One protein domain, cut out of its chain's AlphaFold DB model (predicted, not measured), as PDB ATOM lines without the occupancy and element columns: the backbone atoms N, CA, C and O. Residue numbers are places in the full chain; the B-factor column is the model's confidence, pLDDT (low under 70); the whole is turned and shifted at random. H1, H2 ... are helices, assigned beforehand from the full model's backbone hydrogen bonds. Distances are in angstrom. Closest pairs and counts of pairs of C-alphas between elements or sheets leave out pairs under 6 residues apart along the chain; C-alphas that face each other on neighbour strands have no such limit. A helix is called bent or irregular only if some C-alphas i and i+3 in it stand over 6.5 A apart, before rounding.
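This is residues 75 to 153 of the 263 residues of an uncharacterized protein of Solanum tuberosum (UniProt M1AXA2). Both arms of the bent helix H2, and H3, pack on H1 in a small body, from which residues 134 to 153, with H4, stick out as an arm that makes the length. The printed part has 79 residues with four named helices, H1 to H4 in order, and no named strand: all helix. The whole is loose, radius of gyration of the C-alphas 16.1 A, spanning 52 by 27 by 20 A.

H2, residues 94 to 116, is one helix by its hydrogen bonds but bent: C-alphas 106 and 109 are 9.3 A apart. Arm H2a, residues 94 to 106, measures 18.7 A; H2b, residues 109 to 116, 10.4 A. H1, residues 75 to 89, 21.1 A, begins at C-alpha 75 (-1.904, 2.855, 100.277). H3, residues 126 to 136, 16.7 A, is irregular: C-alphas 133 and 136 are 7.0 A apart. H4, residues 140 to 152, 18.0 A, ends at C-alpha 152 (26.317, -23.579, 82.156).

H2a touches H1 at a steep tilt of 51 degrees, opposite ways; the closest C-alphas, Arg 100 and Ile 84, are 5.1 A apart. H2b touches H1 about perpendicular, 79 degrees; closest C-alphas Val 116 and Phe 85, 4.7 A. H3 touches H1 at a shallow tilt of 12 degrees, the same way; closest C-alphas Leu 132 and Arg 89, 6.5 A. H4 touches no helix. Every O i to N i+4 pair is within hydrogen-bond range in H1, H2a, H2b and H4; in H3, 5 of 7.

The printed part has no cut and no long link. Residues 134 to 153 have pLDDT under 70.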
ATOM      1  N   ASP A  75      -3.369   2.836 100.460       91.94
ATOM      2  CA  ASP A  75      -1.904   2.855 100.277       91.94
ATOM      3  C   ASP A  75      -1.126   3.011 101.601       91.94
ATOM      4  O   ASP A  75      -0.053   2.434 101.800       91.94
ATOM      5  N   VAL A  76      -1.651   3.819 102.532       93.06
ATOM      6  CA  VAL A  76      -1.026   4.055 103.842       93.06
ATOM      7  C   VAL A  76      -1.299   2.877 104.771       93.06
ATOM      8  O   VAL A  76      -0.403   2.456 105.507       93.06
ATOM      9  N   GLN A  77      -2.504   2.306 104.716       94.00
ATOM     10  CA  GLN A  77      -2.833   1.085 105.451       94.00
ATOM     11  C   GLN A  77      -2.024  -0.114 104.938       94.00
ATOM     12  O   GLN A  77      -1.536  -0.895 105.759       94.00
ATOM     13  N   GLU A  78      -1.781  -0.221 103.627       96.00
ATOM     14  CA  GLU A  78      -0.893  -1.222 103.031       96.00
ATOM     15  C   GLU A  78       0.548  -1.033 103.506       96.00
ATOM     16  O   GLU A  78       1.165  -1.987 103.986       96.00
ATOM     17  N   ALA A  79       1.081   0.192 103.450       95.56
ATOM     18  CA  ALA A  79       2.436   0.489 103.910       95.56
ATOM     19  C   ALA A  79       2.642   0.139 105.398       95.56
ATOM     20  O   ALA A  79       3.643  -0.488 105.763       95.56
ATOM     21  N   LEU A  80       1.682   0.499 106.261       94.94
ATOM     22  CA  LEU A  80       1.707   0.186 107.696       94.94
ATOM     23  C   LEU A  80       1.643  -1.324 107.941       94.94
ATOM     24  O   LEU A  80       2.492  -1.876 108.645       94.94
ATOM     25  N   SER A  81       0.669  -1.991 107.322       96.50
ATOM     26  CA  SER A  81       0.453  -3.437 107.427       96.50
ATOM     27  C   SER A  81       1.695  -4.210 106.984       96.50
ATOM     28  O   SER A  81       2.198  -5.069 107.712       96.50
ATOM     29  N   SER A  82       2.243  -3.848 105.825       96.56
ATOM     30  CA  SER A  82       3.429  -4.471 105.233       96.56
ATOM     31  C   SER A  82       4.672  -4.295 106.094       96.56
ATOM     32  O   SER A  82       5.444  -5.242 106.258       96.56
ATOM     33  N   MET A  83       4.852  -3.123 106.708       94.38
ATOM     34  CA  MET A  83       6.001  -2.876 107.574       94.38
ATOM     35  C   MET A  83       5.881  -3.573 108.943       94.38
ATOM     36  O   MET A  83       6.882  -4.105 109.428       94.38
ATOM     37  N   ILE A  84       4.677  -3.674 109.527       95.56
ATOM     38  CA  ILE A  84       4.404  -4.512 110.717       95.56
ATOM     39  C   ILE A  84       4.727  -5.981 110.425       95.56
ATOM     40  O   ILE A  84       5.463  -6.633 111.174       95.56
ATOM     41  N   PHE A  85       4.199  -6.495 109.316       96.31
ATOM     42  CA  PHE A  85       4.422  -7.866 108.886       96.31
ATOM     43  C   PHE A  85       5.914  -8.144 108.671       96.31
ATOM     44  O   PHE A  85       6.453  -9.092 109.248       96.31
ATOM     45  N   ALA A  86       6.619  -7.286 107.929       93.12
ATOM     46  CA  ALA A  86       8.043  -7.460 107.681       93.12
ATOM     47  C   ALA A  86       8.883  -7.386 108.966       93.12
ATOM     48  O   ALA A  86       9.801  -8.186 109.141       93.12
ATOM     49  N   ALA A  87       8.536  -6.505 109.907       92.81
ATOM     50  CA  ALA A  87       9.169  -6.453 111.224       92.81
ATOM     51  C   ALA A  87       9.030  -7.764 112.016       92.81
ATOM     52  O   ALA A  87       9.922  -8.093 112.788       92.81
ATOM     53  N   SER A  88       7.966  -8.550 111.805       93.56
ATOM     54  CA  SER A  88       7.832  -9.881 112.418       93.56
ATOM     55  C   SER A  88       8.750 -10.952 111.816       93.56
ATOM     56  O   SER A  88       9.054 -11.937 112.484       93.56
ATOM     57  N   ARG A  89       9.202 -10.768 110.566       89.62
ATOM     58  CA  ARG A  89      10.042 -11.732 109.829       89.62
ATOM     59  C   ARG A  89      11.527 -11.338 109.815       89.62
ATOM     60  O   ARG A  89      12.400 -12.189 109.646       89.62
ATOM     61  N   CYS A  90      11.838 -10.059 110.017       81.62
ATOM     62  CA  CYS A  90      13.176  -9.486 109.855       81.62
ATOM     63  C   CYS A  90      13.932  -9.312 111.184       81.62
ATOM     64  O   CYS A  90      14.334  -8.203 111.536       81.62
ATOM     65  N   GLY A  91      14.187 -10.425 111.886       77.81
ATOM     66  CA  GLY A  91      14.835 -10.489 113.213       77.81
ATOM     67  C   GLY A  91      16.192  -9.772 113.386       77.81
ATOM     68  O   GLY A  91      16.631  -9.558 114.507       77.81
ATOM     69  N   GLU A  92      16.877  -9.395 112.304       74.50
ATOM     70  CA  GLU A  92      18.154  -8.647 112.324       74.50
ATOM     71  C   GLU A  92      18.043  -7.121 112.362       74.50
ATOM     72  O   GLU A  92      19.063  -6.451 112.526       74.50
ATOM     73  N   LEU A  93      16.846  -6.562 112.189       75.62
ATOM     74  CA  LEU A  93      16.636  -5.116 112.165       75.62
ATOM     75  C   LEU A  93      15.896  -4.691 113.441       75.62
ATOM     76  O   LEU A  93      14.666  -4.583 113.422       75.62
ATOM     77  N   PRO A  94      16.599  -4.465 114.571       78.00
ATOM     78  CA  PRO A  94      15.958  -4.080 115.827       78.00
ATOM     79  C   PRO A  94      15.187  -2.759 115.699       78.00
ATOM     80  O   PRO A  94      14.128  -2.619 116.301       78.00
ATOM     81  N   GLU A  95      15.633  -1.835 114.842       81.06
ATOM     82  CA  GLU A  95      14.897  -0.601 114.539       81.06
ATOM     83  C   GLU A  95      13.515  -0.867 113.914       81.06
ATOM     84  O   GLU A  95      12.563  -0.135 114.183       81.06
ATOM     85  N   LEU A  96      13.381  -1.930 113.111       84.88
ATOM     86  CA  LEU A  96      12.112  -2.318 112.488       84.88
ATOM     87  C   LEU A  96      11.134  -2.880 113.539       84.88
ATOM     88  O   LEU A  96       9.932  -2.631 113.468       84.88
ATOM     89  N   HIS A  97      11.654  -3.557 114.571       87.44
ATOM     90  CA  HIS A  97      10.868  -4.012 115.725       87.44
ATOM     91  C   HIS A  97      10.422  -2.841 116.606       87.44
ATOM     92  O   HIS A  97       9.273  -2.812 117.045       87.44
ATOM     93  N   SER A  98      11.298  -1.855 116.844       86.50
ATOM     94  CA  SER A  98      10.940  -0.625 117.563       86.50
ATOM     95  C   SER A  98       9.767   0.083 116.885       86.50
ATOM     96  O   SER A  98       8.796   0.445 117.543       86.50
ATOM     97  N   LEU A  99       9.818   0.200 115.559       87.31
ATOM     98  CA  LEU A  99       8.763   0.810 114.759       87.31
ATOM     99  C   LEU A  99       7.460  -0.012 114.750       87.31
ATOM    100  O   LEU A  99       6.381   0.561 114.901       87.31
ATOM    101  N   ARG A 100       7.535  -1.349 114.679       93.25
ATOM    102  CA  ARG A 100       6.360  -2.222 114.866       93.25
ATOM    103  C   ARG A 100       5.704  -2.002 116.230       93.25
ATOM    104  O   ARG A 100       4.481  -1.941 116.307       93.25
ATOM    105  N   ASN A 101       6.496  -1.843 117.293       89.25
ATOM    106  CA  ASN A 101       5.972  -1.563 118.630       89.25
ATOM    107  C   ASN A 101       5.263  -0.199 118.708       89.25
ATOM    108  O   ASN A 101       4.222  -0.119 119.355       89.25
ATOM    109  N   LEU A 102       5.756   0.835 118.015       87.25
ATOM    110  CA  LEU A 102       5.069   2.134 117.920       87.25
ATOM    111  C   LEU A 102       3.712   2.006 117.210       87.25
ATOM    112  O   LEU A 102       2.697   2.460 117.732       87.25
ATOM    113  N   PHE A 103       3.648   1.325 116.062       89.38
ATOM    114  CA  PHE A 103       2.369   1.113 115.366       89.38
ATOM    115  C   PHE A 103       1.399   0.238 116.165       89.38
ATOM    116  O   PHE A 103       0.198   0.483 116.164       89.38
ATOM    117  N   LYS A 104       1.911  -0.740 116.914       90.69
ATOM    118  CA  LYS A 104       1.129  -1.557 117.846       90.69
ATOM    119  C   LYS A 104       0.573  -0.756 119.031       90.69
ATOM    120  O   LYS A 104      -0.503  -1.085 119.519       90.69
ATOM    121  N   GLN A 105       1.276   0.284 119.486       87.00
ATOM    122  CA  GLN A 105       0.759   1.239 120.474       87.00
ATOM    123  C   GLN A 105      -0.314   2.156 119.863       87.00
ATOM    124  O   GLN A 105      -1.334   2.387 120.502       87.00
ATOM    125  N   GLN A 106      -0.122   2.616 118.621       85.81
ATOM    126  CA  GLN A 106      -1.040   3.528 117.921       85.81
ATOM    127  C   GLN A 106      -2.356   2.862 117.474       85.81
ATOM    128  O   GLN A 106      -3.426   3.445 117.634       85.81
ATOM    129  N   PHE A 107      -2.275   1.650 116.912       88.62
ATOM    130  CA  PHE A 107      -3.392   0.928 116.277       88.62
ATOM    131  C   PHE A 107      -3.847  -0.323 117.050       88.62
ATOM    132  O   PHE A 107      -4.814  -0.982 116.668       88.62
ATOM    133  N   GLY A 108      -3.167  -0.661 118.147       91.56
ATOM    134  CA  GLY A 108      -3.525  -1.764 119.035       91.56
ATOM    135  C   GLY A 108      -2.979  -3.143 118.638       91.56
ATOM    136  O   GLY A 108      -2.490  -3.400 117.534       91.56
ATOM    137  N   GLN A 109      -3.087  -4.082 119.584       94.75
ATOM    138  CA  GLN A 109      -2.611  -5.463 119.438       94.75
ATOM    139  C   GLN A 109      -3.388  -6.261 118.375       94.75
ATOM    140  O   GLN A 109      -2.816  -7.162 117.760       94.75
ATOM    141  N   SER A 110      -4.663  -5.951 118.138       93.81
ATOM    142  CA  SER A 110      -5.472  -6.590 117.091       93.81
ATOM    143  C   SER A 110      -4.927  -6.289 115.693       93.81
ATOM    144  O   SER A 110      -4.755  -7.215 114.905       93.81
ATOM    145  N   PHE A 111      -4.568  -5.031 115.413       94.06
ATOM    146  CA  PHE A 111      -3.982  -4.616 114.134       94.06
ATOM    147  C   PHE A 111      -2.577  -5.199 113.906       94.06
ATOM    148  O   PHE A 111      -2.255  -5.638 112.801       94.06
ATOM    149  N   ASP A 112      -1.756  -5.274 114.961       95.50
ATOM    150  CA  ASP A 112      -0.479  -6.004 114.936       95.50
ATOM    151  C   ASP A 112      -0.700  -7.479 114.554       95.50
ATOM    152  O   ASP A 112      -0.077  -7.989 113.625       95.50
ATOM    153  N   ARG A 113      -1.643  -8.154 115.220       96.00
ATOM    154  CA  ARG A 113      -1.914  -9.582 115.013       96.00
ATOM    155  C   ARG A 113      -2.472  -9.886 113.618       96.00
ATOM    156  O   ARG A 113      -1.941 -10.770 112.950       96.00
ATOM    157  N   LEU A 114      -3.473  -9.122 113.169       96.44
ATOM    158  CA  LEU A 114      -4.092  -9.196 111.837       96.44
ATOM    159  C   LEU A 114      -3.038  -9.277 110.725       96.44
ATOM    160  O   LEU A 114      -3.084 -10.164 109.874       96.44
ATOM    161  N   ASN A 115      -2.059  -8.375 110.777       96.44
ATOM    162  CA  ASN A 115      -1.042  -8.250 109.741       96.44
ATOM    163  C   ASN A 115       0.116  -9.245 109.904       96.44
ATOM    164  O   ASN A 115       0.675  -9.684 108.907       96.44
ATOM    165  N   VAL A 116       0.468  -9.652 111.125       95.38
ATOM    166  CA  VAL A 116       1.560 -10.617 111.381       95.38
ATOM    167  C   VAL A 116       1.162 -12.055 111.042       95.38
ATOM    168  O   VAL A 116       1.952 -12.792 110.442       95.38
ATOM    169  N   GLU A 117      -0.062 -12.441 111.410       94.06
ATOM    170  CA  GLU A 117      -0.641 -13.765 111.148       94.06
ATOM    171  C   GLU A 117      -1.296 -13.860 109.756       94.06
ATOM    172  O   GLU A 117      -1.700 -14.946 109.356       94.06
ATOM    173  N   LEU A 118      -1.346 -12.755 108.994       94.50
ATOM    174  CA  LEU A 118      -1.996 -12.656 107.677       94.50
ATOM    175  C   LEU A 118      -3.476 -13.086 107.698       94.50
ATOM    176  O   LEU A 118      -3.957 -13.735 106.769       94.50
ATOM    177  N   LEU A 119      -4.207 -12.705 108.750       93.81
ATOM    178  CA  LEU A 119      -5.628 -13.037 108.911       93.81
ATOM    179  C   LEU A 119      -6.489 -12.359 107.820       93.81
ATOM    180  O   LEU A 119      -6.052 -11.358 107.240       93.81
ATOM    181  N   PRO A 120      -7.700 -12.862 107.513       93.25
ATOM    182  CA  PRO A 120      -8.594 -12.236 106.536       93.25
ATOM    183  C   PRO A 120      -8.801 -10.738 106.809       93.25
ATOM    184  O   PRO A 120      -8.960 -10.325 107.955       93.25
ATOM    185  N   GLY A 121      -8.753  -9.919 105.754       90.19
ATOM    186  CA  GLY A 121      -8.799  -8.454 105.863       90.19
ATOM    187  C   GLY A 121      -7.451  -7.765 106.134       90.19
ATOM    188  O   GLY A 121      -7.419  -6.544 106.244       90.19
ATOM    189  N   ASN A 122      -6.330  -8.496 106.222       95.06
ATOM    190  CA  ASN A 122      -5.003  -7.867 106.257       95.06
ATOM    191  C   ASN A 122      -4.702  -7.121 104.947       95.06
ATOM    192  O   ASN A 122      -4.966  -7.633 103.857       95.06
ATOM    193  N   MET A 123      -4.049  -5.963 105.053       94.75
ATOM    194  CA  MET A 123      -3.637  -5.153 103.898       94.75
ATOM    195  C   MET A 123      -2.142  -5.294 103.598       94.75
ATOM    196  O   MET A 123      -1.522  -4.402 103.046       94.75
ATOM    197  N   VAL A 124      -1.512  -6.402 103.991       96.31
ATOM    198  CA  VAL A 124      -0.086  -6.623 103.710       96.31
ATOM    199  C   VAL A 124       0.108  -6.834 102.203       96.31
ATOM    200  O   VAL A 124      -0.547  -7.692 101.604       96.31
ATOM    201  N   ASN A 125       1.044  -6.098 101.610       95.19
ATOM    202  CA  ASN A 125       1.369  -6.146 100.190       95.19
ATOM    203  C   ASN A 125       1.726  -7.569  99.717       95.19
ATOM    204  O   ASN A 125       2.414  -8.327 100.411       95.19
ATOM    205  N   SER A 126       1.255  -7.937  98.523       89.06
ATOM    206  CA  SER A 126       1.402  -9.282  97.949       89.06
ATOM    207  C   SER A 126       2.860  -9.683  97.702       89.06
ATOM    208  O   SER A 126       3.247 -10.805  98.036       89.06
ATOM    209  N   GLU A 127       3.689  -8.772  97.198       86.12
ATOM    210  CA  GLU A 127       5.116  -9.025  96.983       86.12
ATOM    211  C   GLU A 127       5.856  -9.133  98.325       86.12
ATOM    212  O   GLU A 127       6.633 -10.064  98.534       86.12
ATOM    213  N   THR A 128       5.536  -8.279  99.305       88.44
ATOM    214  CA  THR A 128       6.121  -8.378 100.657       88.44
ATOM    215  C   THR A 128       5.768  -9.713 101.334       88.44
ATOM    216  O   THR A 128       6.650 -10.353 101.918       88.44
ATOM    217  N   LYS A 129       4.511 -10.186 101.224       88.56
ATOM    218  CA  LYS A 129       4.099 -11.538 101.668       88.56
ATOM    219  C   LYS A 129       4.989 -12.604 101.042       88.56
ATOM    220  O   LYS A 129       5.474 -13.494 101.746       88.56
ATOM    221  N   GLN A 130       5.204 -12.500  99.734       84.00
ATOM    222  CA  GLN A 130       5.950 -13.462  98.942       84.00
ATOM    223  C   GLN A 130       7.430 -13.515  99.340       84.00
ATOM    224  O   GLN A 130       7.919 -14.586  99.722       84.00
ATOM    225  N   TYR A 131       8.107 -12.364  99.346       84.19
ATOM    226  CA  TYR A 131       9.523 -12.226  99.694       84.19
ATOM    227  C   TYR A 131       9.860 -12.639 101.136       84.19
ATOM    228  O   TYR A 131      11.013 -12.955 101.414       84.19
ATOM    229  N   LEU A 132       8.894 -12.641 102.065       83.81
ATOM    230  CA  LEU A 132       9.134 -12.918 103.493       83.81
ATOM    231  C   LEU A 132       8.378 -14.144 104.050       83.81
ATOM    232  O   LEU A 132       8.453 -14.417 105.252       83.81
ATOM    233  N   THR A 133       7.670 -14.901 103.201       79.94
ATOM    234  CA  THR A 133       6.999 -16.163 103.589       79.94
ATOM    235  C   THR A 133       7.478 -17.365 102.784       79.94
ATOM    236  O   THR A 133       7.703 -18.423 103.363       79.94
ATOM    237  N   HIS A 134       7.673 -17.235 101.466       59.78
ATOM    238  CA  HIS A 134       7.975 -18.391 100.604       59.78
ATOM    239  C   HIS A 134       9.465 -18.761 100.525       59.78
ATOM    240  O   HIS A 134       9.820 -19.804  99.984       59.78
ATOM    241  N   VAL A 135      10.334 -17.962 101.147       55.53
ATOM    242  CA  VAL A 135      11.797 -18.146 101.206       55.53
ATOM    243  C   VAL A 135      12.244 -19.449 101.900       55.53
ATOM    244  O   VAL A 135      13.387 -19.878 101.757       55.53
ATOM    245  N   THR A 136      11.347 -20.122 102.623       46.44
ATOM    246  CA  THR A 136      11.589 -21.437 103.247       46.44
ATOM    247  C   THR A 136      11.148 -22.630 102.392       46.44
ATOM    248  O   THR A 136      11.355 -23.768 102.804       46.44
ATOM    249  N   LYS A 137      10.542 -22.404 101.215       49.94
ATOM    250  CA  LYS A 137      10.089 -23.459 100.291       49.94
ATOM    251  C   LYS A 137      10.359 -23.080  98.831       49.94
ATOM    252  O   LYS A 137       9.429 -22.876  98.050       49.94
ATOM    253  N   LEU A 138      11.637 -23.036  98.451       51.88
ATOM    254  CA  LEU A 138      11.994 -23.187  97.040       51.88
ATOM    255  C   LEU A 138      11.475 -24.542  96.545       51.88
ATOM    256  O   LEU A 138      11.694 -25.563  97.193       51.88
ATOM    257  N   LYS A 139      10.798 -24.556  95.393       50.78
ATOM    258  CA  LYS A 139      10.563 -25.807  94.668       50.78
ATOM    259  C   LYS A 139      11.889 -26.292  94.096       50.78
ATOM    260  O   LYS A 139      12.651 -25.481  93.564       50.78
ATOM    261  N   GLU A 140      12.126 -27.599  94.167       47.72
ATOM    262  CA  GLU A 140      13.340 -28.244  93.655       47.72
ATOM    263  C   GLU A 140      13.620 -27.850  92.188       47.72
ATOM    264  O   GLU A 140      14.767 -27.619  91.822       47.72
ATOM    265  N   ASP A 141      12.569 -27.649  91.388       46.72
ATOM    266  CA  ASP A 141      12.625 -27.203  89.988       46.72
ATOM    267  C   ASP A 141      13.366 -25.860  89.803       46.72
ATOM    268  O   ASP A 141      14.217 -25.727  88.927       46.72
ATOM    269  N   ILE A 142      13.087 -24.866  90.659       53.47
ATOM    270  CA  ILE A 142      13.732 -23.536  90.611       53.47
ATOM    271  C   ILE A 142      15.178 -23.642  91.106       53.47
ATOM    272  O   ILE A 142      16.082 -23.006  90.567       53.47
ATOM    273  N   LYS A 143      15.408 -24.487  92.115       51.66
ATOM    274  CA  LYS A 143      16.738 -24.768  92.663       51.66
ATOM    275  C   LYS A 143      17.648 -25.393  91.600       51.66
ATOM    276  O   LYS A 143      18.800 -24.991  91.483       51.66
ATOM    277  N   LEU A 144      17.114 -26.309  90.790       51.12
ATOM    278  CA  LEU A 144      17.810 -26.891  89.640       51.12
ATOM    279  C   LEU A 144      18.037 -25.873  88.515       51.12
ATOM    280  O   LEU A 144      19.130 -25.860  87.963       51.12
ATOM    281  N   GLN A 145      17.077 -24.987  88.220       56.12
ATOM    282  CA  GLN A 145      17.260 -23.941  87.201       56.12
ATOM    283  C   GLN A 145      18.379 -22.951  87.574       56.12
ATOM    284  O   GLN A 145      19.243 -22.673  86.747       56.12
ATOM    285  N   ILE A 146      18.417 -22.465  88.822       53.97
ATOM    286  CA  ILE A 146      19.477 -21.545  89.279       53.97
ATOM    287  C   ILE A 146      20.847 -22.243  89.274       53.97
ATOM    288  O   ILE A 146      21.852 -21.614  88.944       53.97
ATOM    289  N   ILE A 147      20.904 -23.541  89.597       53.09
ATOM    290  CA  ILE A 147      22.131 -24.337  89.457       53.09
ATOM    291  C   ILE A 147      22.534 -24.430  87.974       53.09
ATOM    292  O   ILE A 147      23.669 -24.105  87.642       53.09
ATOM    293  N   ASP A 148      21.636 -24.805  87.063       49.28
ATOM    294  CA  ASP A 148      21.992 -25.032  85.655       49.28
ATOM    295  C   ASP A 148      22.390 -23.737  84.914       49.28
ATOM    296  O   ASP A 148      23.376 -23.724  84.176       49.28
ATOM    297  N   GLU A 149      21.723 -22.605  85.169       49.66
ATOM    298  CA  GLU A 149      22.076 -21.304  84.569       49.66
ATOM    299  C   GLU A 149      23.447 -20.777  85.046       49.66
ATOM    300  O   GLU A 149      24.239 -20.265  84.244       49.66
ATOM    301  N   ASN A 150      23.789 -20.971  86.327       45.53
ATOM    302  CA  ASN A 150      25.104 -20.583  86.857       45.53
ATOM    303  C   ASN A 150      26.223 -21.546  86.423       45.53
ATOM    304  O   ASN A 150      27.328 -21.101  86.116       45.53
ATOM    305  N   PHE A 151      25.956 -22.855  86.355       43.00
ATOM    306  CA  PHE A 151      26.964 -23.856  85.974       43.00
ATOM    307  C   PHE A 151      27.175 -23.955  84.451       43.00
ATOM    308  O   PHE A 151      28.257 -24.346  84.007       43.00
ATOM    309  N   SER A 152      26.187 -23.591  83.625       40.78
ATOM    310  CA  SER A 152      26.317 -23.579  82.156       40.78
ATOM    311  C   SER A 152      27.191 -22.430  81.644       40.78
ATOM    312  O   SER A 152      28.019 -22.658  80.761       40.78
ATOM    313  N   SER A 153      27.103 -21.243  82.256       38.75
ATOM    314  CA  SER A 153      27.918 -20.058  81.918       38.75
ATOM    315  C   SER A 153      29.426 -20.233  82.153       38.75
ATOM    316  O   SER A 153      30.223 -19.378  81.770       38.75
TER     317      SER A 153